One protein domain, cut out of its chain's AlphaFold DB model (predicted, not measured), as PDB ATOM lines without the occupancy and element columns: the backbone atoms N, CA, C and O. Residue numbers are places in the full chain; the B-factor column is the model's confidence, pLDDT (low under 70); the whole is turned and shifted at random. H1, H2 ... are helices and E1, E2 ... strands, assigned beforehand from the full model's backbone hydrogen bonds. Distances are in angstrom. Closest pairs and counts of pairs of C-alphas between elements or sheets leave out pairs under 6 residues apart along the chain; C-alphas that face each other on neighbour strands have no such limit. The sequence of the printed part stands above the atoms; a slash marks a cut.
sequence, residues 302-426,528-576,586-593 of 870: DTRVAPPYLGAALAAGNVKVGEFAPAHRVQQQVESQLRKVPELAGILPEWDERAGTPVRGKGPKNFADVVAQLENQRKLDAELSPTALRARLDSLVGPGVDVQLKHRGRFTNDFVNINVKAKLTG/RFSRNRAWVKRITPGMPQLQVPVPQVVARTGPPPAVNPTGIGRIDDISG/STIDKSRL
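What this domain is: This is residues 302 to 426, 528 to 576 and 586 to 593 of the 870 residues of an uncharacterized protein of Saccharothrix algeriensis (UniProt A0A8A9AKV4). A long ribbon hairpin of E2 and E3 runs through the model, with the short strand E4 beside one end of E3 and the longest helix, H3, over E2 on one face of this sheet. H2 folds back from H3 and has the small parallel sheet E5 E6 beside it; H1 lies toward one end of the long axis and H6 toward the other, and residues 351 to 358 stick out. The printed part has 182 residues, with the order H1 E1 H2 H3 H4 H5 E2 E3 E4 H6 E5 E6 E7, a mixed class of helices and strands. The larger sheet, E2 E3 E4, is antiparallel. The whole is loose, with a radius of gyration of the C-alphas of 20.9 A, and elongated, spanning 73 by 41 by 29 A.

How they stand to each other: E2, residues 401 to 408, and E3, residues 412 to 426, form a hairpin, antiparallel at 162 degrees, with N 403 and O 418 2.8 A apart. E4, residues 528 to 532, is antiparallel to E3, with N 413 and O 531 2.7 A apart. H3, residues 365 to 384, makes two layers with this sheet, a helix on one face: its height over the sheet is 8.5 A and it runs along the strands, over E2, at 6 degrees on the local plane. H2, residues 327 to 340, forms a helical hairpin with H3, opposite ways at a shallow tilt of 32 degrees, only just short of steep; its residues 330 to 331 alone touch H3, the closest C-alphas being those of Gln 331 and Leu 384, 5.4 A. H2 only grazes the sheet. E5, residues 552 to 557, and E6, residues 569 to 571, are parallel, with N 569 and O 554 2.8 A apart; the closest C-alphas of H2 and E6 are those of Gln 333 and Ile 571, 7.0 A. E6 runs on into E7, residues 574 to 576, at 12 degrees. H4, residues 386 to 391, and H3 only just touch, only at the corner, with 3 pairs of C-alphas within 8 A. H5, residues 393 to 397, stands at the sheet's level. H6, residues 534 to 539, only grazes the sheet. E1, residues 319 to 321, comes closest to H4 at the C-alphas of Val 321 and Arg 390, 5.6 A. H1, residues 308 to 311, is apart from E1. Each O i to N i+4 pair is within hydrogen-bond range in H4, H5 and H6, against 8 of 10 in H2 and 15 of 16 in H3; H1 is too short for one.

Where its parts are: E3 is 46.3 A long, from (118.154, 143.820, 138.966) to (109.201, 153.602, 94.594), H3 28.7 A, E2 23.4 A and H2 20.8 A. H1 begins at (108.213, 140.125, 92.055).

The domain as a whole: The C-alphas farthest apart, Ile 539 and Ser 591, are 73.7 A apart. Residues 427 to 527 and 577 to 585 are not printed, with gaps of 34.3 A and 25.0 A between C-alphas. The links H2 to H3, H6 to E5 and E5 to E6 are long. Among the residues with pLDDT under 70 are 352 to 367.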
ATOM      1  N   ASP A 302     115.189 151.953  82.727       92.69
ATOM      2  CA  ASP A 302     113.760 151.574  82.638       92.69
ATOM      3  C   ASP A 302     113.405 150.379  81.710       92.69
ATOM      4  O   ASP A 302     112.239 150.122  81.418       92.69
ATOM      5  N   THR A 303     114.388 149.581  81.274       93.62
ATOM      6  CA  THR A 303     114.147 148.384  80.436       93.62
ATOM      7  C   THR A 303     113.835 147.101  81.218       93.62
ATOM      8  O   THR A 303     113.308 146.135  80.656       93.62
ATOM      9  N   ARG A 304     114.140 147.061  82.520       92.69
ATOM     10  CA  ARG A 304     113.961 145.888  83.387       92.69
ATOM     11  C   ARG A 304     113.021 146.182  84.549       92.69
ATOM     12  O   ARG A 304     112.937 147.304  85.040       92.69
ATOM     13  N   VAL A 305     112.354 145.134  85.023       91.88
ATOM     14  CA  VAL A 305     111.519 145.136  86.228       91.88
ATOM     15  C   VAL A 305     112.184 144.271  87.295       91.88
ATOM     16  O   VAL A 305     112.713 143.193  87.005       91.88
ATOM     17  N   ALA A 306     112.161 144.756  88.536       92.56
ATOM     18  CA  ALA A 306     112.671 144.027  89.689       92.56
ATOM     19  C   ALA A 306     111.927 142.686  89.884       92.56
ATOM     20  O   ALA A 306     110.754 142.577  89.512       92.56
ATOM     21  N   PRO A 307     112.563 141.674  90.504       91.25
ATOM     22  CA  PRO A 307     111.890 140.423  90.834       91.25
ATOM     23  C   PRO A 307     110.589 140.668  91.627       91.25
ATOM     24  O   PRO A 307     110.563 141.579  92.462       91.25
ATOM     25  N   PRO A 308     109.526 139.856  91.455       91.62
ATOM     26  CA  PRO A 308     108.213 140.125  92.055       91.62
ATOM     27  C   PRO A 308     108.223 140.302  93.581       91.62
ATOM     28  O   PRO A 308     107.495 141.140  94.111       91.62
ATOM     29  N   TYR A 309     109.071 139.550  94.291       92.12
ATOM     30  CA  TYR A 309     109.240 139.659  95.744       92.12
ATOM     31  C   TYR A 309     109.873 140.991  96.183       92.12
ATOM     32  O   TYR A 309     109.479 141.541  97.215       92.12
ATOM     33  N   LEU A 310     110.804 141.526  95.385       92.75
ATOM     34  CA  LEU A 310     111.481 142.797  95.639       92.75
ATOM     35  C   LEU A 310     110.599 143.977  95.228       92.75
ATOM     36  O   LEU A 310     110.458 144.931  95.985       92.75
ATOM     37  N   GLY A 311     109.937 143.881  94.072       88.75
ATOM     38  CA  GLY A 311     108.991 144.896  93.606       88.75
ATOM     39  C   GLY A 311     107.757 145.046  94.507       88.75
ATOM     40  O   GLY A 311     107.124 146.098  94.503       88.75
ATOM     41  N   ALA A 312     107.417 144.017  95.292       88.69
ATOM     42  CA  ALA A 312     106.399 144.080  96.342       88.69
ATOM     43  C   ALA A 312     106.939 144.569  97.701       88.69
ATOM     44  O   ALA A 312     106.157 144.710  98.635       88.69
ATOM     45  N   ALA A 313     108.252 144.806  97.824       89.06
ATOM     46  CA  ALA A 313     108.930 145.143  99.077       89.06
ATOM     47  C   ALA A 313     108.657 144.136 100.215       89.06
ATOM     48  O   ALA A 313     108.529 144.522 101.373       89.06
ATOM     49  N   LEU A 314     108.559 142.839  99.887       90.50
ATOM     50  CA  LEU A 314     108.309 141.765 100.864       90.50
ATOM     51  C   LEU A 314     109.559 140.936 101.186       90.50
ATOM     52  O   LEU A 314     109.622 140.303 102.239       90.50
ATOM     53  N   ALA A 315     110.537 140.910 100.278       91.69
ATOM     54  CA  ALA A 315     111.872 140.366 100.510       91.69
ATOM     55  C   ALA A 315     112.880 141.050  99.581       91.69
ATOM     56  O   ALA A 315     112.528 141.462  98.477       91.69
ATOM     57  N   ALA A 316     114.138 141.131 100.000       89.94
ATOM     58  CA  ALA A 316     115.223 141.607  99.153       89.94
ATOM     59  C   ALA A 316     115.706 140.509  98.193       89.94
ATOM     60  O   ALA A 316     116.008 140.774  97.033       89.94
ATOM     61  N   GLY A 317     115.724 139.260  98.658       88.62
ATOM     62  CA  GLY A 317     116.119 138.092  97.888       88.62
ATOM     63  C   GLY A 317     117.622 138.031  97.625       88.62
ATOM     64  O   GLY A 317     118.429 138.222  98.534       88.62
ATOM     65  N   ASN A 318     118.013 137.703  96.393       87.94
ATOM     66  CA  ASN A 318     119.416 137.666  95.982       87.94
ATOM     67  C   ASN A 318     119.832 139.000  95.338       87.94
ATOM     68  O   ASN A 318     119.984 139.095  94.120       87.94
ATOM     69  N   VAL A 319     119.988 140.030  96.170       91.62
ATOM     70  CA  VAL A 319     120.467 141.353  95.752       91.62
ATOM     71  C   VAL A 319     121.706 141.761  96.531       91.62
ATOM     72  O   VAL A 319     121.846 141.449  97.715       91.62
ATOM     73  N   LYS A 320     122.596 142.508  95.880       91.94
ATOM     74  CA  LYS A 320     123.669 143.234  96.555       91.94
ATOM     75  C   LYS A 320     123.164 144.638  96.880       91.94
ATOM     76  O   LYS A 320     122.729 145.371  95.998       91.94
ATOM     77  N   VAL A 321     123.224 145.005  98.158       90.69
ATOM     78  CA  VAL A 321     122.904 146.366  98.599       90.69
ATOM     79  C   VAL A 321     124.086 147.272  98.289       90.69
ATOM     80  O   VAL A 321     125.193 147.003  98.764       90.69
ATOM     81  N   GLY A 322     123.848 148.304  97.494       86.12
ATOM     82  CA  GLY A 322     124.823 149.327  97.162       86.12
ATOM     83  C   GLY A 322     124.846 150.463  98.180       86.12
ATOM     84  O   GLY A 322     124.915 150.221  99.393       86.12
ATOM     85  N   GLU A 323     124.779 151.703  97.698       81.06
ATOM     86  CA  GLU A 323     124.778 152.913  98.503       81.06
ATOM     87  C   GLU A 323     123.593 152.846  99.458       81.06
ATOM     88  O   GLU A 323     122.432 152.788  99.055       81.06
ATOM     89  N   PHE A 324     123.901 152.822 100.754       86.06
ATOM     90  CA  PHE A 324     122.904 152.735 101.813       86.06
ATOM     91  C   PHE A 324     123.153 153.831 102.844       86.06
ATOM     92  O   PHE A 324     123.258 153.573 104.045       86.06
ATOM     93  N   ALA A 325     123.270 155.070 102.358       86.25
ATOM     94  CA  ALA A 325     123.631 156.230 103.166       86.25
ATOM     95  C   ALA A 325     122.785 156.380 104.461       86.25
ATOM     96  O   ALA A 325     123.337 156.668 105.530       86.25
ATOM     97  N   PRO A 326     121.457 156.128 104.445       90.12
ATOM     98  CA  PRO A 326     120.642 156.207 105.657       90.12
ATOM     99  C   PRO A 326     121.041 155.201 106.754       90.12
ATOM    100  O   PRO A 326     120.915 155.525 107.935       90.12
ATOM    101  N   ALA A 327     121.588 154.030 106.398       90.06
ATOM    102  CA  ALA A 327     121.987 152.995 107.356       90.06
ATOM    103  C   ALA A 327     123.120 153.444 108.300       90.06
ATOM    104  O   ALA A 327     123.158 153.012 109.452       90.06
ATOM    105  N   HIS A 328     123.994 154.371 107.877       87.88
ATOM    106  CA  HIS A 328     125.080 154.902 108.723       87.88
ATOM    107  C   HIS A 328     124.578 155.656 109.962       87.88
ATOM    108  O   HIS A 328     125.312 155.790 110.944       87.88
ATOM    109  N   ARG A 329     123.324 156.126 109.948       89.94
ATOM    110  CA  ARG A 329     122.722 156.863 111.068       89.94
ATOM    111  C   ARG A 329     122.053 155.954 112.101       89.94
ATOM    112  O   ARG A 329     121.944 156.360 113.255       89.94
ATOM    113  N   VAL A 330     121.649 154.738 111.722       92.38
ATOM    114  CA  VAL A 330     120.838 153.838 112.565       92.38
ATOM    115  C   VAL A 330     121.542 153.523 113.881       92.38
ATOM    116  O   VAL A 330     121.014 153.823 114.952       92.38
ATOM    117  N   GLN A 331     122.761 152.980 113.820       91.94
ATOM    118  CA  GLN A 331     123.511 152.622 115.023       91.94
ATOM    119  C   GLN A 331     123.783 153.845 115.911       91.94
ATOM    120  O   GLN A 331     123.550 153.790 117.117       91.94
ATOM    121  N   GLN A 332     124.225 154.964 115.327       89.06
ATOM    122  CA  GLN A 332     124.553 156.178 116.086       89.06
ATOM    123  C   GLN A 332     123.336 156.752 116.819       89.06
ATOM    124  O   GLN A 332     123.442 157.154 117.979       89.06
ATOM    125  N   GLN A 333     122.167 156.767 116.172       90.50
ATOM    126  CA  GLN A 333     120.938 157.226 116.812       90.50
ATOM    127  C   GLN A 333     120.483 156.271 117.919       90.50
ATOM    128  O   GLN A 333     120.129 156.740 119.001       90.50
ATOM    129  N   VAL A 334     120.563 154.952 117.711       91.44
ATOM    130  CA  VAL A 334     120.269 153.957 118.758       91.44
ATOM    131  C   VAL A 334     121.189 154.144 119.966       91.44
ATOM    132  O   VAL A 334     120.707 154.233 121.095       91.44
ATOM    133  N   GLU A 335     122.501 154.271 119.753       90.50
ATOM    134  CA  GLU A 335     123.468 154.520 120.828       90.50
ATOM    135  C   GLU A 335     123.168 155.822 121.579       90.50
ATOM    136  O   GLU A 335     123.164 155.837 122.811       90.50
ATOM    137  N   SER A 336     122.872 156.905 120.852       87.62
ATOM    138  CA  SER A 336     122.508 158.197 121.442       87.62
ATOM    139  C   SER A 336     121.271 158.082 122.335       87.62
ATOM    140  O   SER A 336     121.253 158.606 123.447       87.62
ATOM    141  N   GLN A 337     120.249 157.352 121.890       87.44
ATOM    142  CA  GLN A 337     118.998 157.191 122.631       87.44
ATOM    143  C   GLN A 337     119.170 156.308 123.866       87.44
ATOM    144  O   GLN A 337     118.699 156.667 124.943       87.44
ATOM    145  N   LEU A 338     119.931 155.214 123.759       88.25
ATOM    146  CA  LEU A 338     120.278 154.379 124.913       88.25
ATOM    147  C   LEU A 338     121.019 155.171 125.999       88.25
ATOM    148  O   LEU A 338     120.800 154.921 127.180       88.25
ATOM    149  N   ARG A 339     121.863 156.140 125.614       84.31
ATOM    150  CA  ARG A 339     122.574 157.025 126.555       84.31
ATOM    151  C   ARG A 339     121.666 158.075 127.200       84.31
ATOM    152  O   ARG A 339     121.908 158.452 128.342       84.31
ATOM    153  N   LYS A 340     120.640 158.558 126.491       83.25
ATOM    154  CA  LYS A 340     119.699 159.574 127.000       83.25
ATOM    155  C   LYS A 340     118.749 159.030 128.064       83.25
ATOM    156  O   LYS A 340     118.281 159.807 128.889       83.25
ATOM    157  N   VAL A 341     118.456 157.728 128.055       80.38
ATOM    158  CA  VAL A 341     117.585 157.092 129.052       80.38
ATOM    159  C   VAL A 341     118.362 156.923 130.367       80.38
ATOM    160  O   VAL A 341     119.253 156.072 130.427       80.38
ATOM    161  N   PRO A 342     118.036 157.664 131.451       75.44
ATOM    162  CA  PRO A 342     118.841 157.661 132.680       75.44
ATOM    163  C   PRO A 342     118.968 156.273 133.317       75.44
ATOM    164  O   PRO A 342     120.006 155.916 133.866       75.44
ATOM    165  N   GLU A 343     117.921 155.457 133.199       74.06
ATOM    166  CA  GLU A 343     117.884 154.093 133.731       74.06
ATOM    167  C   GLU A 343     118.746 153.090 132.945       74.06
ATOM    168  O   GLU A 343     118.976 151.976 133.413       74.06
ATOM    169  N   LEU A 344     119.223 153.473 131.756       76.12
ATOM    170  CA  LEU A 344     120.130 152.691 130.913       76.12
ATOM    171  C   LEU A 344     121.555 153.263 130.899       76.12
ATOM    172  O   LEU A 344     122.410 152.775 130.155       76.12
ATOM    173  N   ALA A 345     121.840 154.252 131.753       74.25
ATOM    174  CA  ALA A 345     123.179 154.798 131.918       74.25
ATOM    175  C   ALA A 345     124.192 153.677 132.224       74.25
ATOM    176  O   ALA A 345     123.982 152.824 133.089       74.25
ATOM    177  N   GLY A 346     125.302 153.655 131.483       76.81
ATOM    178  CA  GLY A 346     126.336 152.629 131.625       76.81
ATOM    179  C   GLY A 346     126.005 151.265 131.000       76.81
ATOM    180  O   GLY A 346     126.669 150.279 131.331       76.81
ATOM    181  N   ILE A 347     125.010 151.162 130.106       85.00
ATOM    182  CA  ILE A 347     124.812 149.964 129.264       85.00
ATOM    183  C   ILE A 347     125.841 149.857 128.127       85.00
ATOM    184  O   ILE A 347     126.196 148.743 127.731       85.00
ATOM    185  N   LEU A 348     126.340 151.001 127.653       87.31
ATOM    186  CA  LEU A 348     127.356 151.151 126.610       87.31
ATOM    187  C   LEU A 348     128.589 151.889 127.155       87.31
ATOM    188  O   LEU A 348     128.462 152.611 128.146       87.31
ATOM    189  N   PRO A 349     129.765 151.711 126.527       81.31
ATOM    190  CA  PRO A 349     130.952 152.499 126.844       81.31
ATOM    191  C   PRO A 349     130.783 153.969 126.414       81.31
ATOM    192  O   PRO A 349     130.035 154.285 125.485       81.31
ATOM    193  N   GLU A 350     131.503 154.866 127.084       75.25
ATOM    194  CA  GLU A 350     131.493 156.305 126.805       75.25
ATOM    195  C   GLU A 350     132.632 156.658 125.837       75.25
ATOM    196  O   GLU A 350     133.794 156.763 126.220       75.25
ATOM    197  N   TRP A 351     132.302 156.812 124.553       74.94
ATOM    198  CA  TRP A 351     133.282 157.148 123.512       74.94
ATOM    199  C   TRP A 351     133.508 158.658 123.317       74.94
ATOM    200  O   TRP A 351     134.384 159.026 122.540       74.94
ATOM    201  N   ASP A 352     132.732 159.519 123.984       59.69
ATOM    202  CA  ASP A 352     132.720 160.967 123.735       59.69
ATOM    203  C   ASP A 352     133.542 161.753 124.776       59.69
ATOM    204  O   ASP A 352     133.501 161.469 125.975       59.69
ATOM    205  N   GLU A 353     134.221 162.811 124.316       44.62
ATOM    206  CA  GLU A 353     135.136 163.705 125.062       44.62
ATOM    207  C   GLU A 353     134.551 164.358 126.333       44.62
ATOM    208  O   GLU A 353     135.286 164.913 127.151       44.62
ATOM    209  N   ARG A 354     133.230 164.298 126.549       39.81
ATOM    210  CA  ARG A 354     132.575 164.950 127.699       39.81
ATOM    211  C   ARG A 354     132.712 164.183 129.013       39.81
ATOM    212  O   ARG A 354     132.515 164.775 130.072       39.81
ATOM    213  N   ALA A 355     133.101 162.913 128.976       41.88
ATOM    214  CA  ALA A 355     133.359 162.124 130.174       41.88
ATOM    215  C   ALA A 355     134.852 162.140 130.533       41.88
ATOM    216  O   ALA A 355     135.517 161.110 130.613       41.88
ATOM    217  N   GLY A 356     135.395 163.330 130.798       32.31
ATOM    218  CA  GLY A 356     136.768 163.547 131.274       32.31
ATOM    219  C   GLY A 356     137.070 162.975 132.668       32.31
ATOM    220  O   GLY A 356     137.982 163.446 133.346       32.31
ATOM    221  N   THR A 357     136.337 161.957 133.117       36.62
ATOM    222  CA  THR A 357     136.657 161.230 134.338       36.62
ATOM    223  C   THR A 357     137.184 159.863 133.928       36.62
ATOM    224  O   THR A 357     136.393 159.018 133.509       36.62
ATOM    225  N   PRO A 358     138.498 159.576 134.046       36.75
ATOM    226  CA  PRO A 358     138.935 158.188 134.006       36.75
ATOM    227  C   PRO A 358     138.064 157.423 135.001       36.75
ATOM    228  O   PRO A 358     137.874 157.911 136.116       36.75
ATOM    229  N   VAL A 359     137.523 156.265 134.611       40.84
ATOM    230  CA  VAL A 359     136.769 155.385 135.515       40.84
ATOM    231  C   VAL A 359     137.713 154.959 136.645       40.84
ATOM    232  O   VAL A 359     138.385 153.927 136.605       40.84
ATOM    233  N   ARG A 360     137.832 155.812 137.660       34.78
ATOM    234  CA  ARG A 360     138.777 155.700 138.763       34.78
ATOM    235  C   ARG A 360     138.071 154.941 139.870       34.78
ATOM    236  O   ARG A 360     137.734 155.494 140.909       34.78
ATOM    237  N   GLY A 361     137.811 153.658 139.638       36.00
ATOM    238  CA  GLY A 361     137.298 152.772 140.678       36.00
ATOM    239  C   GLY A 361     138.375 151.803 141.135       36.00
ATOM    240  O   GLY A 361     138.918 151.011 140.368       36.00
ATOM    241  N   LYS A 362     138.685 151.880 142.426       33.84
ATOM    242  CA  LYS A 362     139.486 150.896 143.145       33.84
ATOM    243  C   LYS A 362     138.759 149.540 143.111       33.84
ATOM    244  O   LYS A 362     137.833 149.324 143.886       33.84
ATOM    245  N   GLY A 363     139.194 148.613 142.254       41.78
ATOM    246  CA  GLY A 363     138.942 147.176 142.427       41.78
ATOM    247  C   GLY A 363     138.387 146.398 141.218       41.78
ATOM    248  O   GLY A 363     137.997 146.979 140.209       41.78
ATOM    249  N   PRO A 364     138.310 145.055 141.332       41.25
ATOM    250  CA  PRO A 364     137.978 144.118 140.245       41.25
ATOM    251  C   PRO A 364     136.536 144.195 139.707       41.25
ATOM    252  O   PRO A 364     136.208 143.498 138.750       41.25
ATOM    253  N   LYS A 365     135.660 145.023 140.297       46.53
ATOM    254  CA  LYS A 365     134.277 145.209 139.820       46.53
ATOM    255  C   LYS A 365     134.213 145.997 138.502       46.53
ATOM    256  O   LYS A 365     133.399 145.660 137.656       46.53
ATOM    257  N   ASN A 366     135.147 146.922 138.272       61.47
ATOM    258  CA  ASN A 366     135.161 147.762 137.070       61.47
ATOM    259  C   ASN A 366     135.468 146.991 135.778       61.47
ATOM    260  O   ASN A 366     134.958 147.342 134.721       61.47
ATOM    261  N   PHE A 367     136.280 145.931 135.846       68.56
ATOM    262  CA  PHE A 367     136.626 145.132 134.668       68.56
ATOM    263  C   PHE A 367     135.401 144.429 134.079       68.56
ATOM    264  O   PHE A 367     135.186 144.464 132.873       68.56
ATOM    265  N   ALA A 368     134.587 143.799 134.930       72.00
ATOM    266  CA  ALA A 368     133.418 143.049 134.483       72.00
ATOM    267  C   ALA A 368     132.356 143.962 133.855       72.00
ATOM    268  O   ALA A 368     131.727 143.567 132.875       72.00
ATOM    269  N   ASP A 369     132.189 145.168 134.397       74.81
ATOM    270  CA  ASP A 369     131.228 146.145 133.893       74.81
ATOM    271  C   ASP A 369     131.691 146.726 132.545       74.81
ATOM    272  O   ASP A 369     130.915 146.731 131.591       74.81
ATOM    273  N   VAL A 370     132.976 147.084 132.409       76.75
ATOM    274  CA  VAL A 370     133.560 147.529 131.126       76.75
ATOM    275  C   VAL A 370     133.493 146.425 130.072       76.75
ATOM    276  O   VAL A 370     133.109 146.674 128.934       76.75
ATOM    277  N   VAL A 371     133.815 145.178 130.428       81.12
ATOM    278  CA  VAL A 371     133.707 144.049 129.492       81.12
ATOM    279  C   VAL A 371     132.258 143.829 129.055       81.12
ATOM    280  O   VAL A 371     132.034 143.561 127.878       81.12
ATOM    281  N   ALA A 372     131.280 143.979 129.953       83.38
ATOM    282  CA  ALA A 372     129.864 143.870 129.607       83.38
ATOM    283  C   ALA A 372     129.402 145.005 128.676       83.38
ATOM    284  O   ALA A 372     128.680 144.747 127.714       83.38
ATOM    285  N   GLN A 373     129.852 146.239 128.917       86.06
ATOM    286  CA  GLN A 373     129.610 147.380 128.029       86.06
ATOM    287  C   GLN A 373     130.211 147.151 126.637       86.06
ATOM    288  O   GLN A 373     129.524 147.326 125.634       86.06
ATOM    289  N   LEU A 374     131.463 146.692 126.561       86.56
ATOM    290  CA  LEU A 374     132.124 146.362 125.294       86.56
ATOM    291  C   LEU A 374     131.459 145.174 124.581       86.56
ATOM    292  O   LEU A 374     131.402 145.145 123.356       86.56
ATOM    293  N   GLU A 375     130.932 144.194 125.319       87.94
ATOM    294  CA  GLU A 375     130.136 143.106 124.741       87.94
ATOM    295  C   GLU A 375     128.823 143.631 124.142       87.94
ATOM    296  O   GLU A 375     128.448 143.218 123.046       87.94
ATOM    297  N   ASN A 376     128.144 144.559 124.824       91.50
ATOM    298  CA  ASN A 376     126.949 145.222 124.295       91.50
ATOM    299  C   ASN A 376     127.273 146.062 123.050       91.50
ATOM    300  O   ASN A 376     126.549 145.956 122.065       91.50
ATOM    301  N   GLN A 377     128.382 146.813 123.051       89.62
ATOM    302  CA  GLN A 377     128.845 147.557 121.875       89.62
ATOM    303  C   GLN A 377     129.070 146.623 120.683       89.62
ATOM    304  O   GLN A 377     128.534 146.861 119.611       89.62
ATOM    305  N   ARG A 378     129.779 145.504 120.873       89.25
ATOM    306  CA  ARG A 378     130.012 144.541 119.784       89.25
ATOM    307  C   ARG A 378     128.732 143.903 119.260       89.25
ATOM    308  O   ARG A 378     128.679 143.553 118.089       89.25
ATOM    309  N   LYS A 379     127.711 143.727 120.105       91.50
ATOM    310  CA  LYS A 379     126.392 143.270 119.642       91.50
ATOM    311  C   LYS A 379     125.727 144.315 118.753       91.50
ATOM    312  O   LYS A 379     125.137 143.924 117.760       91.50
ATOM    313  N   LEU A 380     125.846 145.605 119.077       92.62
ATOM    314  CA  LEU A 380     125.381 146.675 118.190       92.62
ATOM    315  C   LEU A 380     126.191 146.699 116.890       92.62
ATOM    316  O   LEU A 380     125.590 146.667 115.825       92.62
ATOM    317  N   ASP A 381     127.522 146.641 116.962       89.38
ATOM    318  CA  ASP A 381     128.392 146.626 115.778       89.38
ATOM    319  C   ASP A 381     128.085 145.416 114.859       89.38
ATOM    320  O   ASP A 381     128.053 145.538 113.637       89.38
ATOM    321  N   ALA A 382     127.810 144.235 115.422       89.56
ATOM    322  CA  ALA A 382     127.549 143.010 114.656       89.56
ATOM    323  C   ALA A 382     126.149 142.932 114.016       89.56
ATOM    324  O   ALA A 382     125.909 142.055 113.181       89.56
ATOM    325  N   GLU A 383     125.218 143.789 114.438       91.81
ATOM    326  CA  GLU A 383     123.798 143.701 114.074       91.81
ATOM    327  C   GLU A 383     123.279 144.978 113.392       91.81
ATOM    328  O   GLU A 383     122.477 144.888 112.468       91.81
ATOM    329  N   LEU A 384     123.740 146.156 113.825       93.44
ATOM    330  CA  LEU A 384     123.264 147.472 113.376       93.44
ATOM    331  C   LEU A 384     124.313 148.284 112.611       93.44
ATOM    332  O   LEU A 384     124.002 149.391 112.170       93.44
ATOM    333  N   SER A 385     125.536 147.771 112.445       89.81
ATOM    334  CA  SER A 385     126.501 148.428 111.561       89.81
ATOM    335  C   SER A 385     125.969 148.474 110.125       89.81
ATOM    336  O   SER A 385     125.189 147.604 109.727       89.81
ATOM    337  N   PRO A 386     126.414 149.434 109.297       88.50
ATOM    338  CA  PRO A 386     125.992 149.523 107.900       88.50
ATOM    339  C   PRO A 386     126.175 148.202 107.143       88.50
ATOM    340  O   PRO A 386     125.269 147.760 106.445       88.50
ATOM    341  N   THR A 387     127.308 147.524 107.347       86.44
ATOM    342  CA  THR A 387     127.584 146.196 106.782       86.44
ATOM    343  C   THR A 387     126.589 145.142 107.269       86.44
ATOM    344  O   THR A 387     126.078 144.366 106.463       86.44
ATOM    345  N   ALA A 388     126.270 145.115 108.569       89.50
ATOM    346  CA  ALA A 388     125.291 144.178 109.116       89.50
ATOM    347  C   ALA A 388     123.889 144.406 108.534       89.50
ATOM    348  O   ALA A 388     123.217 143.442 108.171       89.50
ATOM    349  N   LEU A 389     123.480 145.670 108.396       92.44
ATOM    350  CA  LEU A 389     122.193 146.059 107.821       92.44
ATOM    351  C   LEU A 389     122.103 145.687 106.332       92.44
ATOM    352  O   LEU A 389     121.092 145.132 105.910       92.44
ATOM    353  N   ARG A 390     123.171 145.894 105.546       90.62
ATOM    354  CA  ARG A 390     123.247 145.433 104.144       90.62
ATOM    355  C   ARG A 390     123.125 143.912 104.036       90.62
ATOM    356  O   ARG A 390     122.330 143.414 103.246       90.62
ATOM    357  N   ALA A 391     123.870 143.174 104.861       88.94
ATOM    358  CA  ALA A 391     123.868 141.710 104.858       88.94
ATOM    359  C   ALA A 391     122.526 141.090 105.302       88.94
ATOM    360  O   ALA A 391     122.293 139.900 105.081       88.94
ATOM    361  N   ARG A 392     121.663 141.882 105.951       91.69
ATOM    362  CA  ARG A 392     120.380 141.465 106.536       91.69
ATOM    363  C   ARG A 392     119.198 142.262 105.998       91.69
ATOM    364  O   ARG A 392     118.211 142.470 106.703       91.69
ATOM    365  N   LEU A 393     119.297 142.731 104.754       92.44
ATOM    366  CA  LEU A 393     118.215 143.485 104.126       92.44
ATOM    367  C   LEU A 393     116.908 142.676 104.073       92.44
ATOM    368  O   LEU A 393     115.843 143.241 104.291       92.44
ATOM    369  N   ASP A 394     116.991 141.358 103.877       91.94
ATOM    370  CA  ASP A 394     115.840 140.447 103.943       91.94
ATOM    371  C   ASP A 394     115.128 140.537 105.312       91.94
ATOM    372  O   ASP A 394     113.915 140.750 105.377       91.94
ATOM    373  N   SER A 395     115.873 140.455 106.420       92.94
ATOM    374  CA  SER A 395     115.341 140.677 107.771       92.94
ATOM    375  C   SER A 395     114.808 142.096 107.977       92.94
ATOM    376  O   SER A 395     113.763 142.246 108.607       92.94
ATOM    377  N   LEU A 396     115.484 143.130 107.461       93.81
ATOM    378  CA  LEU A 396     115.046 144.524 107.603       93.81
ATOM    379  C   LEU A 396     113.697 144.780 106.931       93.81
ATOM    380  O   LEU A 396     112.845 145.428 107.533       93.81
ATOM    381  N   VAL A 397     113.504 144.260 105.718       91.81
ATOM    382  CA  VAL A 397     112.255 144.400 104.955       91.81
ATOM    383  C   VAL A 397     111.135 143.522 105.535       91.81
ATOM    384  O   VAL A 397     109.960 143.854 105.416       91.81
ATOM    385  N   GLY A 398     111.483 142.416 106.204       87.81
ATOM    386  CA  GLY A 398     110.531 141.500 106.832       87.81
ATOM    387  C   GLY A 398     110.316 141.733 108.344       87.81
ATOM    388  O   GLY A 398     109.731 142.737 108.755       87.81
ATOM    389  N   PRO A 399     110.688 140.769 109.216       87.56
ATOM    390  CA  PRO A 399     110.363 140.808 110.648       87.56
ATOM    391  C   PRO A 399     111.174 141.811 111.489       87.56
ATOM    392  O   PRO A 399     110.808 142.043 112.646       87.56
ATOM    393  N   GLY A 400     112.239 142.388 110.937       91.62
ATOM    394  CA  GLY A 400     113.196 143.271 111.602       91.62
ATOM    395  C   GLY A 400     114.456 142.559 112.101       91.62
ATOM    396  O   GLY A 400     114.482 141.343 112.290       91.62
ATOM    397  N   VAL A 401     115.512 143.342 112.328       92.81
ATOM    398  CA  VAL A 401     116.766 142.918 112.964       92.81
ATOM    399  C   VAL A 401     116.680 143.208 114.462       92.81
ATOM    400  O   VAL A 401     116.534 144.363 114.863       92.81
ATOM    401  N   ASP A 402     116.772 142.160 115.284       91.19
ATOM    402  CA  ASP A 402     116.674 142.243 116.744       91.19
ATOM    403  C   ASP A 402     118.049 142.206 117.429       91.19
ATOM    404  O   ASP A 402     118.845 141.279 117.249       91.19
ATOM    405  N   VAL A 403     118.300 143.183 118.305       92.94
ATOM    406  CA  VAL A 403     119.502 143.254 119.140       92.94
ATOM    407  C   VAL A 403     119.139 143.239 120.609       92.94
ATOM    408  O   VAL A 403     118.434 144.107 121.117       92.94
ATOM    409  N   GLN A 404     119.700 142.264 121.318       91.69
ATOM    410  CA  GLN A 404     119.492 142.099 122.745       91.69
ATOM    411  C   GLN A 404     120.708 142.589 123.530       91.69
ATOM    412  O   GLN A 404     121.787 141.986 123.479       91.69
ATOM    413  N   LEU A 405     120.503 143.615 124.348       92.12
ATOM    414  CA  LEU A 405     121.497 144.111 125.291       92.12
ATOM    415  C   LEU A 405     121.136 143.709 126.719       92.12
ATOM    416  O   LEU A 405     119.973 143.480 127.068       92.12
ATOM    417  N   LYS A 406     122.160 143.624 127.567       89.06
ATOM    418  CA  LYS A 406     121.987 143.300 128.981       89.06
ATOM    419  C   LYS A 406     122.810 144.240 129.837       89.06
ATOM    420  O   LYS A 406     124.027 144.314 129.687       89.06
ATOM    421  N   HIS A 407     122.155 144.871 130.802       85.81
ATOM    422  CA  HIS A 407     122.815 145.634 131.849       85.81
ATOM    423  C   HIS A 407     122.679 144.907 133.191       85.81
ATOM    424  O   HIS A 407     121.631 144.350 133.536       85.81
ATOM    425  N   ARG A 408     123.776 144.847 133.949       81.81
ATOM    426  CA  ARG A 408     123.835 144.122 135.219       81.81
ATOM    427  C   ARG A 408     123.869 145.105 136.384       81.81
ATOM    428  O   ARG A 408     124.936 145.441 136.881       81.81
ATOM    429  N   GLY A 409     122.694 145.456 136.893       77.00
ATOM    430  CA  GLY A 409     122.562 146.269 138.095       77.00
ATOM    431  C   GLY A 409     122.951 145.544 139.392       77.00
ATOM    432  O   GLY A 409     123.309 144.355 139.439       77.00
ATOM    433  N   ARG A 410     122.858 146.264 140.515       76.25
ATOM    434  CA  ARG A 410     123.134 145.722 141.860       76.25
ATOM    435  C   ARG A 410     122.079 144.701 142.298       76.25
ATOM    436  O   ARG A 410     122.438 143.623 142.783       76.25
ATOM    437  N   PHE A 411     120.803 145.015 142.074       77.25
ATOM    438  CA  PHE A 411     119.650 144.212 142.503       77.25
ATOM    439  C   PHE A 411     118.899 143.574 141.330       77.25
ATOM    440  O   PHE A 411     118.463 142.426 141.435       77.25
ATOM    441  N   THR A 412     118.829 144.259 140.192       82.00
ATOM    442  CA  THR A 412     118.154 143.820 138.966       82.00
ATOM    443  C   THR A 412     119.155 143.562 137.835       82.00
ATOM    444  O   THR A 412     120.311 143.975 137.896       82.00
ATOM    445  N   ASN A 413     118.739 142.793 136.833       86.19
ATOM    446  CA  ASN A 413     119.320 142.818 135.499       86.19
ATOM    447  C   ASN A 413     118.285 143.454 134.575       86.19
ATOM    448  O   ASN A 413     117.132 143.012 134.580       86.19
ATOM    449  N   ASP A 414     118.714 144.419 133.784       87.69
ATOM    450  CA  ASP A 414     117.896 145.061 132.768       87.69
ATOM    451  C   ASP A 414     118.201 144.417 131.419       87.69
ATOM    452  O   ASP A 414     119.358 144.135 131.081       87.69
ATOM    453  N   PHE A 415     117.143 144.136 130.675       90.12
ATOM    454  CA  PHE A 415     117.195 143.564 129.342       90.12
ATOM    455  C   PHE A 415     116.574 144.571 128.392       90.12
ATOM    456  O   PHE A 415     115.470 145.050 128.645       90.12
ATOM    457  N   VAL A 416     117.298 144.889 127.327       91.62
ATOM    458  CA  VAL A 416     116.861 145.829 126.296       91.62
ATOM    459  C   VAL A 416     116.812 145.077 124.975       91.62
ATOM    460  O   VAL A 416     117.759 144.356 124.655       91.62
ATOM    461  N   ASN A 417     115.715 145.222 124.239       93.38
ATOM    462  CA  ASN A 417     115.571 144.730 122.876       93.38
ATOM    463  C   ASN A 417     115.455 145.924 121.935       93.38
ATOM    464  O   ASN A 417     114.656 146.821 122.186       93.38
ATOM    465  N   ILE A 418     116.235 145.924 120.867       94.44
ATOM    466  CA  ILE A 418     116.169 146.922 119.802       94.44
ATOM    467  C   ILE A 418     115.726 146.183 118.551       94.44
ATOM    468  O   ILE A 418     116.419 145.259 118.136       94.44
ATOM    469  N   ASN A 419     114.597 146.571 117.973       94.62
ATOM    470  CA  ASN A 419     114.110 146.045 116.705       94.62
ATOM    471  C   ASN A 419     114.251 147.133 115.636       94.62
ATOM    472  O   ASN A 419     113.802 148.260 115.848       94.62
ATOM    473  N   VAL A 420     114.895 146.806 114.517       95.69
ATOM    474  CA  VAL A 420     115.059 147.713 113.373       95.69
ATOM    475  C   VAL A 420     114.414 147.101 112.138       95.69
ATOM    476  O   VAL A 420     114.761 145.985 111.755       95.69
ATOM    477  N   LYS A 421     113.515 147.842 111.494       94.69
ATOM    478  CA  LYS A 421     112.867 147.488 110.225       94.69
ATOM    479  C   LYS A 421     113.138 148.555 109.175       94.69
ATOM    480  O   LYS A 421     113.451 149.693 109.518       94.69
ATOM    481  N   ALA A 422     112.992 148.191 107.910       94.38
ATOM    482  CA  ALA A 422     113.079 149.098 106.780       94.38
ATOM    483  C   ALA A 422     111.876 148.902 105.852       94.38
ATOM    484  O   ALA A 422     111.535 147.778 105.494       94.38
ATOM    485  N   LYS A 423     111.261 150.002 105.426       93.56
ATOM    486  CA  LYS A 423     110.236 150.019 104.380       93.56
ATOM    487  C   LYS A 423     110.862 150.490 103.078       93.56
ATOM    488  O   LYS A 423     111.487 151.548 103.059       93.56
ATOM    489  N   LEU A 424     110.679 149.721 102.007       93.69
ATOM    490  CA  LEU A 424     111.122 150.077 100.658       93.69
ATOM    491  C   LEU A 424     109.931 150.535  99.813       93.69
ATOM    492  O   LEU A 424     108.871 149.914  99.846       93.69
ATOM    493  N   THR A 425     110.102 151.612  99.046       92.19
ATOM    494  CA  THR A 425     109.065 152.174  98.161       92.19
ATOM    495  C   THR A 425     109.667 152.719  96.861       92.19
ATOM    496  O   THR A 425     110.845 153.066  96.821       92.19
ATOM    497  N   GLY A 426     108.862 152.813  95.793       83.56
ATOM    498  CA  GLY A 426     109.201 153.602  94.594       83.56
ATOM    499  C   GLY A 426     110.311 153.058  93.681       83.56
ATOM    500  O   GLY A 426     110.975 153.854  93.024       83.56
ATOM    501  N   ARG A 528     112.244 147.480 126.853       89.00
ATOM    502  CA  ARG A 528     112.978 147.095 128.058       89.00
ATOM    503  C   ARG A 528     112.110 146.326 129.039       89.00
ATOM    504  O   ARG A 528     110.930 146.611 129.198       89.00
ATOM    505  N   PHE A 529     112.734 145.421 129.785       88.81
ATOM    506  CA  PHE A 529     112.193 144.934 131.052       88.81
ATOM    507  C   PHE A 529     113.314 144.624 132.053       88.81
ATOM    508  O   PHE A 529     114.466 144.377 131.686       88.81
ATOM    509  N   SER A 530     112.968 144.578 133.339       85.81
ATOM    510  CA  SER A 530     113.917 144.328 134.430       85.81
ATOM    511  C   SER A 530     113.582 143.040 135.176       85.81
ATOM    512  O   SER A 530     112.424 142.646 135.311       85.81
ATOM    513  N   ARG A 531     114.605 142.349 135.689       83.06
ATOM    514  CA  ARG A 531     114.434 141.134 136.505       83.06
ATOM    515  C   ARG A 531     115.337 141.139 137.719       83.06
ATOM    516  O   ARG A 531     116.533 141.384 137.600       83.06
ATOM    517  N   ASN A 532     114.817 140.702 138.860       77.38
ATOM    518  CA  ASN A 532     115.629 140.504 140.058       77.38
ATOM    519  C   ASN A 532     116.791 139.528 139.822       77.38
ATOM    520  O   ASN A 532     116.660 138.482 139.171       77.38
ATOM    521  N   ARG A 533     117.958 139.865 140.379       76.00
ATOM    522  CA  ARG A 533     119.153 139.024 140.312       76.00
ATOM    523  C   ARG A 533     118.960 137.736 141.098       76.00
ATOM    524  O   ARG A 533     118.215 137.677 142.071       76.00
ATOM    525  N   ALA A 534     119.706 136.705 140.705       70.06
ATOM    526  CA  ALA A 534     119.624 135.385 141.327       70.06
ATOM    527  C   ALA A 534     119.842 135.414 142.851       70.06
ATOM    528  O   ALA A 534     119.193 134.657 143.559       70.06
ATOM    529  N   TRP A 535     120.714 136.290 143.362       66.25
ATOM    530  CA  TRP A 535     120.942 136.427 144.804       66.25
ATOM    531  C   TRP A 535     119.759 137.099 145.520       66.25
ATOM    532  O   TRP A 535     119.363 136.615 146.571       66.25
ATOM    533  N   VAL A 536     119.131 138.117 144.913       70.44
ATOM    534  CA  VAL A 536     117.903 138.758 145.429       70.44
ATOM    535  C   VAL A 536     116.770 137.736 145.500       70.44
ATOM    536  O   VAL A 536     116.152 137.556 146.542       70.44
ATOM    537  N   LYS A 537     116.588 136.942 144.436       65.38
ATOM    538  CA  LYS A 537     115.610 135.838 144.402       65.38
ATOM    539  C   LYS A 537     115.814 134.787 145.505       65.38
ATOM    540  O   LYS A 537     114.873 134.060 145.813       65.38
ATOM    541  N   ARG A 538     117.026 134.665 146.061       64.94
ATOM    542  CA  ARG A 538     117.338 133.736 147.162       64.94
ATOM    543  C   ARG A 538     117.010 134.317 148.538       64.94
ATOM    544  O   ARG A 538     116.676 133.539 149.421       64.94
ATOM    545  N   ILE A 539     117.097 135.637 148.711       62.78
ATOM    546  CA  ILE A 539     116.922 136.314 150.008       62.78
ATOM    547  C   ILE A 539     115.555 136.975 150.193       62.78
ATOM    548  O   ILE A 539     115.260 137.431 151.291       62.78
ATOM    549  N   THR A 540     114.720 137.029 149.152       59.78
ATOM    550  CA  THR A 540     113.356 137.571 149.232       59.78
ATOM    551  C   THR A 540     112.329 136.451 149.014       59.78
ATOM    552  O   THR A 540     111.852 136.249 147.891       59.78
ATOM    553  N   PRO A 541     112.018 135.646 150.051       51.16
ATOM    554  CA  PRO A 541     110.962 134.649 149.979       51.16
ATOM    555  C   PRO A 541     109.590 135.282 149.726       51.16
ATOM    556  O   PRO A 541     109.293 136.331 150.276       51.16
ATOM    557  N   GLY A 542     108.753 134.647 148.900       51.34
ATOM    558  CA  GLY A 542     107.332 135.001 148.784       51.34
ATOM    559  C   GLY A 542     106.955 136.168 147.861       51.34
ATOM    560  O   GLY A 542     105.766 136.363 147.647       51.34
ATOM    561  N   MET A 543     107.893 136.921 147.267       51.66
ATOM    562  CA  MET A 543     107.494 138.024 146.373       51.66
ATOM    563  C   MET A 543     106.947 137.541 145.008       51.66
ATOM    564  O   MET A 543     107.530 136.627 144.413       51.66
ATOM    565  N   PRO A 544     105.894 138.181 144.452       40.31
ATOM    566  CA  PRO A 544     105.021 137.630 143.400       40.31
ATOM    567  C   PRO A 544     105.595 137.664 141.976       40.31
ATOM    568  O   PRO A 544     104.855 137.607 140.999       40.31
ATOM    569  N   GLN A 545     106.911 137.752 141.796       50.16
ATOM    570  CA  GLN A 545     107.520 137.868 140.461       50.16
ATOM    571  C   GLN A 545     107.648 136.504 139.754       50.16
ATOM    572  O   GLN A 545     108.672 136.172 139.151       50.16
ATOM    573  N   LEU A 546     106.586 135.699 139.864       51.78
ATOM    574  CA  LEU A 546     106.272 134.554 139.008       51.78
ATOM    575  C   LEU A 546     105.728 135.011 137.641       51.78
ATOM    576  O   LEU A 546     105.763 134.231 136.689       51.78
ATOM    577  N   GLN A 547     105.273 136.267 137.549       61.91
ATOM    578  CA  GLN A 547     104.718 136.868 136.340       61.91
ATOM    579  C   GLN A 547     105.764 137.007 135.229       61.91
ATOM    580  O   GLN A 547     106.940 137.309 135.464       61.91
ATOM    581  N   VAL A 548     105.310 136.757 134.005       73.62
ATOM    582  CA  VAL A 548     106.060 137.039 132.785       73.62
ATOM    583  C   VAL A 548     106.252 138.559 132.696       73.62
ATOM    584  O   VAL A 548     105.271 139.286 132.824       73.62
ATOM    585  N   PRO A 549     107.489 139.070 132.555       78.75
ATOM    586  CA  PRO A 549     107.700 140.507 132.464       78.75
ATOM    587  C   PRO A 549     107.069 141.045 131.178       78.75
ATOM    588  O   PRO A 549     107.255 140.455 130.117       78.75
ATOM    589  N   VAL A 550     106.368 142.174 131.283       82.06
ATOM    590  CA  VAL A 550     105.826 142.907 130.133       82.06
ATOM    591  C   VAL A 550     106.882 143.915 129.671       82.06
ATOM    592  O   VAL A 550     107.266 144.776 130.468       82.06
ATOM    593  N   PRO A 551     107.402 143.811 128.435       85.44
ATOM    594  CA  PRO A 551     108.321 144.803 127.893       85.44
ATOM    595  C   PRO A 551     107.651 146.174 127.775       85.44
ATOM    596  O   PRO A 551     106.515 146.281 127.322       85.44
ATOM    597  N   GLN A 552     108.368 147.223 128.161       86.25
ATOM    598  CA  GLN A 552     107.945 148.612 128.008       86.25
ATOM    599  C   GLN A 552     108.722 149.260 126.865       86.25
ATOM    600  O   GLN A 552     109.945 149.124 126.803       86.25
ATOM    601  N   VAL A 553     108.027 149.968 125.974       86.44
ATOM    602  CA  VAL A 553     108.659 150.769 124.916       86.44
ATOM    603  C   VAL A 553     109.311 151.987 125.560       86.44
ATOM    604  O   VAL A 553     108.641 152.762 126.237       86.44
ATOM    605  N   VAL A 554     110.618 152.151 125.360       85.94
ATOM    606  CA  VAL A 554     111.390 153.279 125.903       85.94
ATOM    607  C   VAL A 554     111.711 154.322 124.843       85.94
ATOM    608  O   VAL A 554     111.807 155.499 125.173       85.94
ATOM    609  N   ALA A 555     111.856 153.921 123.579       85.12
ATOM    610  CA  ALA A 555     112.044 154.847 122.470       85.12
ATOM    611  C   ALA A 555     111.571 154.241 121.148       85.12
ATOM    612  O   ALA A 555     111.637 153.022 120.976       85.12
ATOM    613  N   ARG A 556     111.123 155.085 120.214       87.12
ATOM    614  CA  ARG A 556     110.759 154.655 118.857       87.12
ATOM    615  C   ARG A 556     110.854 155.768 117.814       87.12
ATOM    616  O   ARG A 556     110.837 156.949 118.167       87.12
ATOM    617  N   THR A 557     110.886 155.374 116.546       84.19
ATOM    618  CA  THR A 557     110.651 156.251 115.387       84.19
ATOM    619  C   THR A 557     109.140 156.474 115.175       84.19
ATOM    620  O   THR A 557     108.318 155.609 115.522       84.19
ATOM    621  N   GLY A 558     108.745 157.627 114.624       70.56
ATOM    622  CA  GLY A 558     107.336 157.975 114.376       70.56
ATOM    623  C   GLY A 558     106.509 158.378 115.620       70.56
ATOM    624  O   GLY A 558     107.058 158.562 116.710       70.56
ATOM    625  N   PRO A 559     105.179 158.572 115.473       57.88
ATOM    626  CA  PRO A 559     104.317 159.072 116.546       57.88
ATOM    627  C   PRO A 559     104.204 158.074 117.719       57.88
ATOM    628  O   PRO A 559     104.198 156.857 117.496       57.88
ATOM    629  N   PRO A 560     104.111 158.560 118.974       56.31
ATOM    630  CA  PRO A 560     104.000 157.694 120.143       56.31
ATOM    631  C   PRO A 560     102.701 156.867 120.091       56.31
ATOM    632  O   PRO A 560     101.687 157.351 119.584       56.31
ATOM    633  N   PRO A 561     102.699 155.622 120.606       54.56
ATOM    634  CA  PRO A 561     101.475 154.837 120.713       54.56
ATOM    635  C   PRO A 561     100.438 155.567 121.579       54.56
ATOM    636  O   PRO A 561     100.786 156.240 122.547       54.56
ATOM    637  N   ALA A 562      99.151 155.377 121.268       53.75
ATOM    638  CA  ALA A 562      98.038 155.965 122.025       53.75
ATOM    639  C   ALA A 562      98.010 155.531 123.508       53.75
ATOM    640  O   ALA A 562      97.382 156.178 124.342       53.75
ATOM    641  N   VAL A 563      98.712 154.443 123.842       48.03
ATOM    642  CA  VAL A 563      98.821 153.877 125.187       48.03
ATOM    643  C   VAL A 563     100.217 154.211 125.739       48.03
ATOM    644  O   VAL A 563     101.196 153.593 125.334       48.03
ATOM    645  N   ASN A 564     100.285 155.181 126.661       50.94
ATOM    646  CA  ASN A 564     101.469 155.799 127.311       50.94
ATOM    647  C   ASN A 564     102.132 156.992 126.580       50.94
ATOM    648  O   ASN A 564     103.256 156.880 126.092       50.94
ATOM    649  N   PRO A 565     101.495 158.179 126.588       53.03
ATOM    650  CA  PRO A 565     102.004 159.378 125.912       53.03
ATOM    651  C   PRO A 565     103.146 160.124 126.636       53.03
ATOM    652  O   PRO A 565     103.694 161.068 126.072       53.03
ATOM    653  N   THR A 566     103.549 159.743 127.856       51.00
ATOM    654  CA  THR A 566     104.571 160.478 128.633       51.00
ATOM    655  C   THR A 566     105.809 159.627 128.916       51.00
ATOM    656  O   THR A 566     105.717 158.627 129.623       51.00
ATOM    657  N   GLY A 567     106.974 160.048 128.407       62.34
ATOM    658  CA  GLY A 567     108.283 159.462 128.742       62.34
ATOM    659  C   GLY A 567     108.924 158.554 127.682       62.34
ATOM    660  O   GLY A 567     110.033 158.079 127.909       62.34
ATOM    661  N   ILE A 568     108.277 158.331 126.530       70.69
ATOM    662  CA  ILE A 568     108.877 157.600 125.400       70.69
ATOM    663  C   ILE A 568     109.822 158.539 124.637       70.69
ATOM    664  O   ILE A 568     109.411 159.600 124.168       70.69
ATOM    665  N   GLY A 569     111.089 158.148 124.495       75.75
ATOM    666  CA  GLY A 569     112.070 158.873 123.690       75.75
ATOM    667  C   GLY A 569     111.729 158.829 122.199       75.75
ATOM    668  O   GLY A 569     111.406 157.772 121.654       75.75
ATOM    669  N   ARG A 570     111.821 159.971 121.513       82.88
ATOM    670  CA  ARG A 570     111.671 160.030 120.054       82.88
ATOM    671  C   ARG A 570     113.021 159.797 119.381       82.88
ATOM    672  O   ARG A 570     114.009 160.452 119.724       82.88
ATOM    673  N   ILE A 571     113.045 158.866 118.433       84.56
ATOM    674  CA  ILE A 571     114.148 158.664 117.489       84.56
ATOM    675  C   ILE A 571     113.811 159.462 116.229       84.56
ATOM    676  O   ILE A 571     112.664 159.422 115.780       84.56
ATOM    677  N   ASP A 572     114.774 160.222 115.711       87.44
ATOM    678  CA  ASP A 572     114.565 161.021 114.505       87.44
ATOM    679  C   ASP A 572     114.314 160.101 113.307       87.44
ATOM    680  O   ASP A 572     114.892 159.018 113.211       87.44
ATOM    681  N   ASP A 573     113.455 160.528 112.385       88.88
ATOM    682  CA  ASP A 573     113.110 159.708 111.229       88.88
ATOM    683  C   ASP A 573     114.342 159.539 110.319       88.88
ATOM    684  O   ASP A 573     115.026 160.503 109.953       88.88
ATOM    685  N   ILE A 574     114.651 158.290 109.960       92.44
ATOM    686  CA  ILE A 574     115.793 157.952 109.107       92.44
ATOM    687  C   ILE A 574     115.253 157.482 107.761       92.44
ATOM    688  O   ILE A 574     114.837 156.335 107.606       92.44
ATOM    689  N   SER A 575     115.311 158.364 106.768       93.44
ATOM    690  CA  SER A 575     114.931 158.050 105.391       93.44
ATOM    691  C   SER A 575     116.001 158.459 104.383       93.44
ATOM    692  O   SER A 575     116.817 159.344 104.662       93.44
ATOM    693  N   GLY A 576     115.959 157.861 103.197       92.94
ATOM    694  CA  GLY A 576     116.743 158.270 102.030       92.94
ATOM    695  C   GLY A 576     116.554 157.299 100.872       92.94
ATOM    696  O   GLY A 576     115.495 156.682 100.766       92.94
ATOM    697  N   SER A 586     117.719 137.300  87.361       86.69
ATOM    698  CA  SER A 586     116.622 137.385  88.332       86.69
ATOM    699  C   SER A 586     115.638 138.508  87.979       86.69
ATOM    700  O   SER A 586     114.527 138.527  88.503       86.69
ATOM    701  N   THR A 587     116.013 139.434  87.090       89.69
ATOM    702  CA  THR A 587     115.128 140.508  86.616       89.69
ATOM    703  C   THR A 587     114.276 140.074  85.432       89.69
ATOM    704  O   THR A 587     114.600 139.120  84.727       89.69
ATOM    705  N   ILE A 588     113.175 140.789  85.203       88.81
ATOM    706  CA  ILE A 588     112.261 140.513  84.095       88.81
ATOM    707  C   ILE A 588     112.382 141.630  83.062       88.81
ATOM    708  O   ILE A 588     112.430 142.812  83.403       88.81
ATOM    709  N   ASP A 589     112.423 141.259  81.786       89.25
ATOM    710  CA  ASP A 589     112.321 142.211  80.684       89.25
ATOM    711  C   ASP A 589     110.961 142.917  80.721       89.25
ATOM    712  O   ASP A 589     109.921 142.258  80.638       89.25
ATOM    713  N   LYS A 590     110.962 144.251  80.824       88.75
ATOM    714  CA  LYS A 590     109.727 145.040  80.897       88.75
ATOM    715  C   LYS A 590     108.854 144.833  79.658       88.75
ATOM    716  O   LYS A 590     107.635 144.813  79.777       88.75
ATOM    717  N   SER A 591     109.459 144.598  78.490       87.94
ATOM    718  CA  SER A 591     108.729 144.339  77.240       87.94
ATOM    719  C   SER A 591     108.011 142.984  77.211       87.94
ATOM    720  O   SER A 591     107.085 142.795  76.427       87.94
ATOM    721  N   ARG A 592     108.419 142.038  78.068       84.94
ATOM    722  CA  ARG A 592     107.855 140.680  78.143       84.94
ATOM    723  C   ARG A 592     106.883 140.494  79.307       84.94
ATOM    724  O   ARG A 592     106.370 139.392  79.490       84.94
ATOM    725  N   LEU A 593     106.647 141.535  80.104       86.69
ATOM    726  CA  LEU A 593     105.822 141.467  81.304       86.69
ATOM    727  C   LEU A 593     104.544 142.292  81.125       86.69
ATOM    728  O   LEU A 593     104.587 143.520  81.125       86.69
TER     729      LEU A 593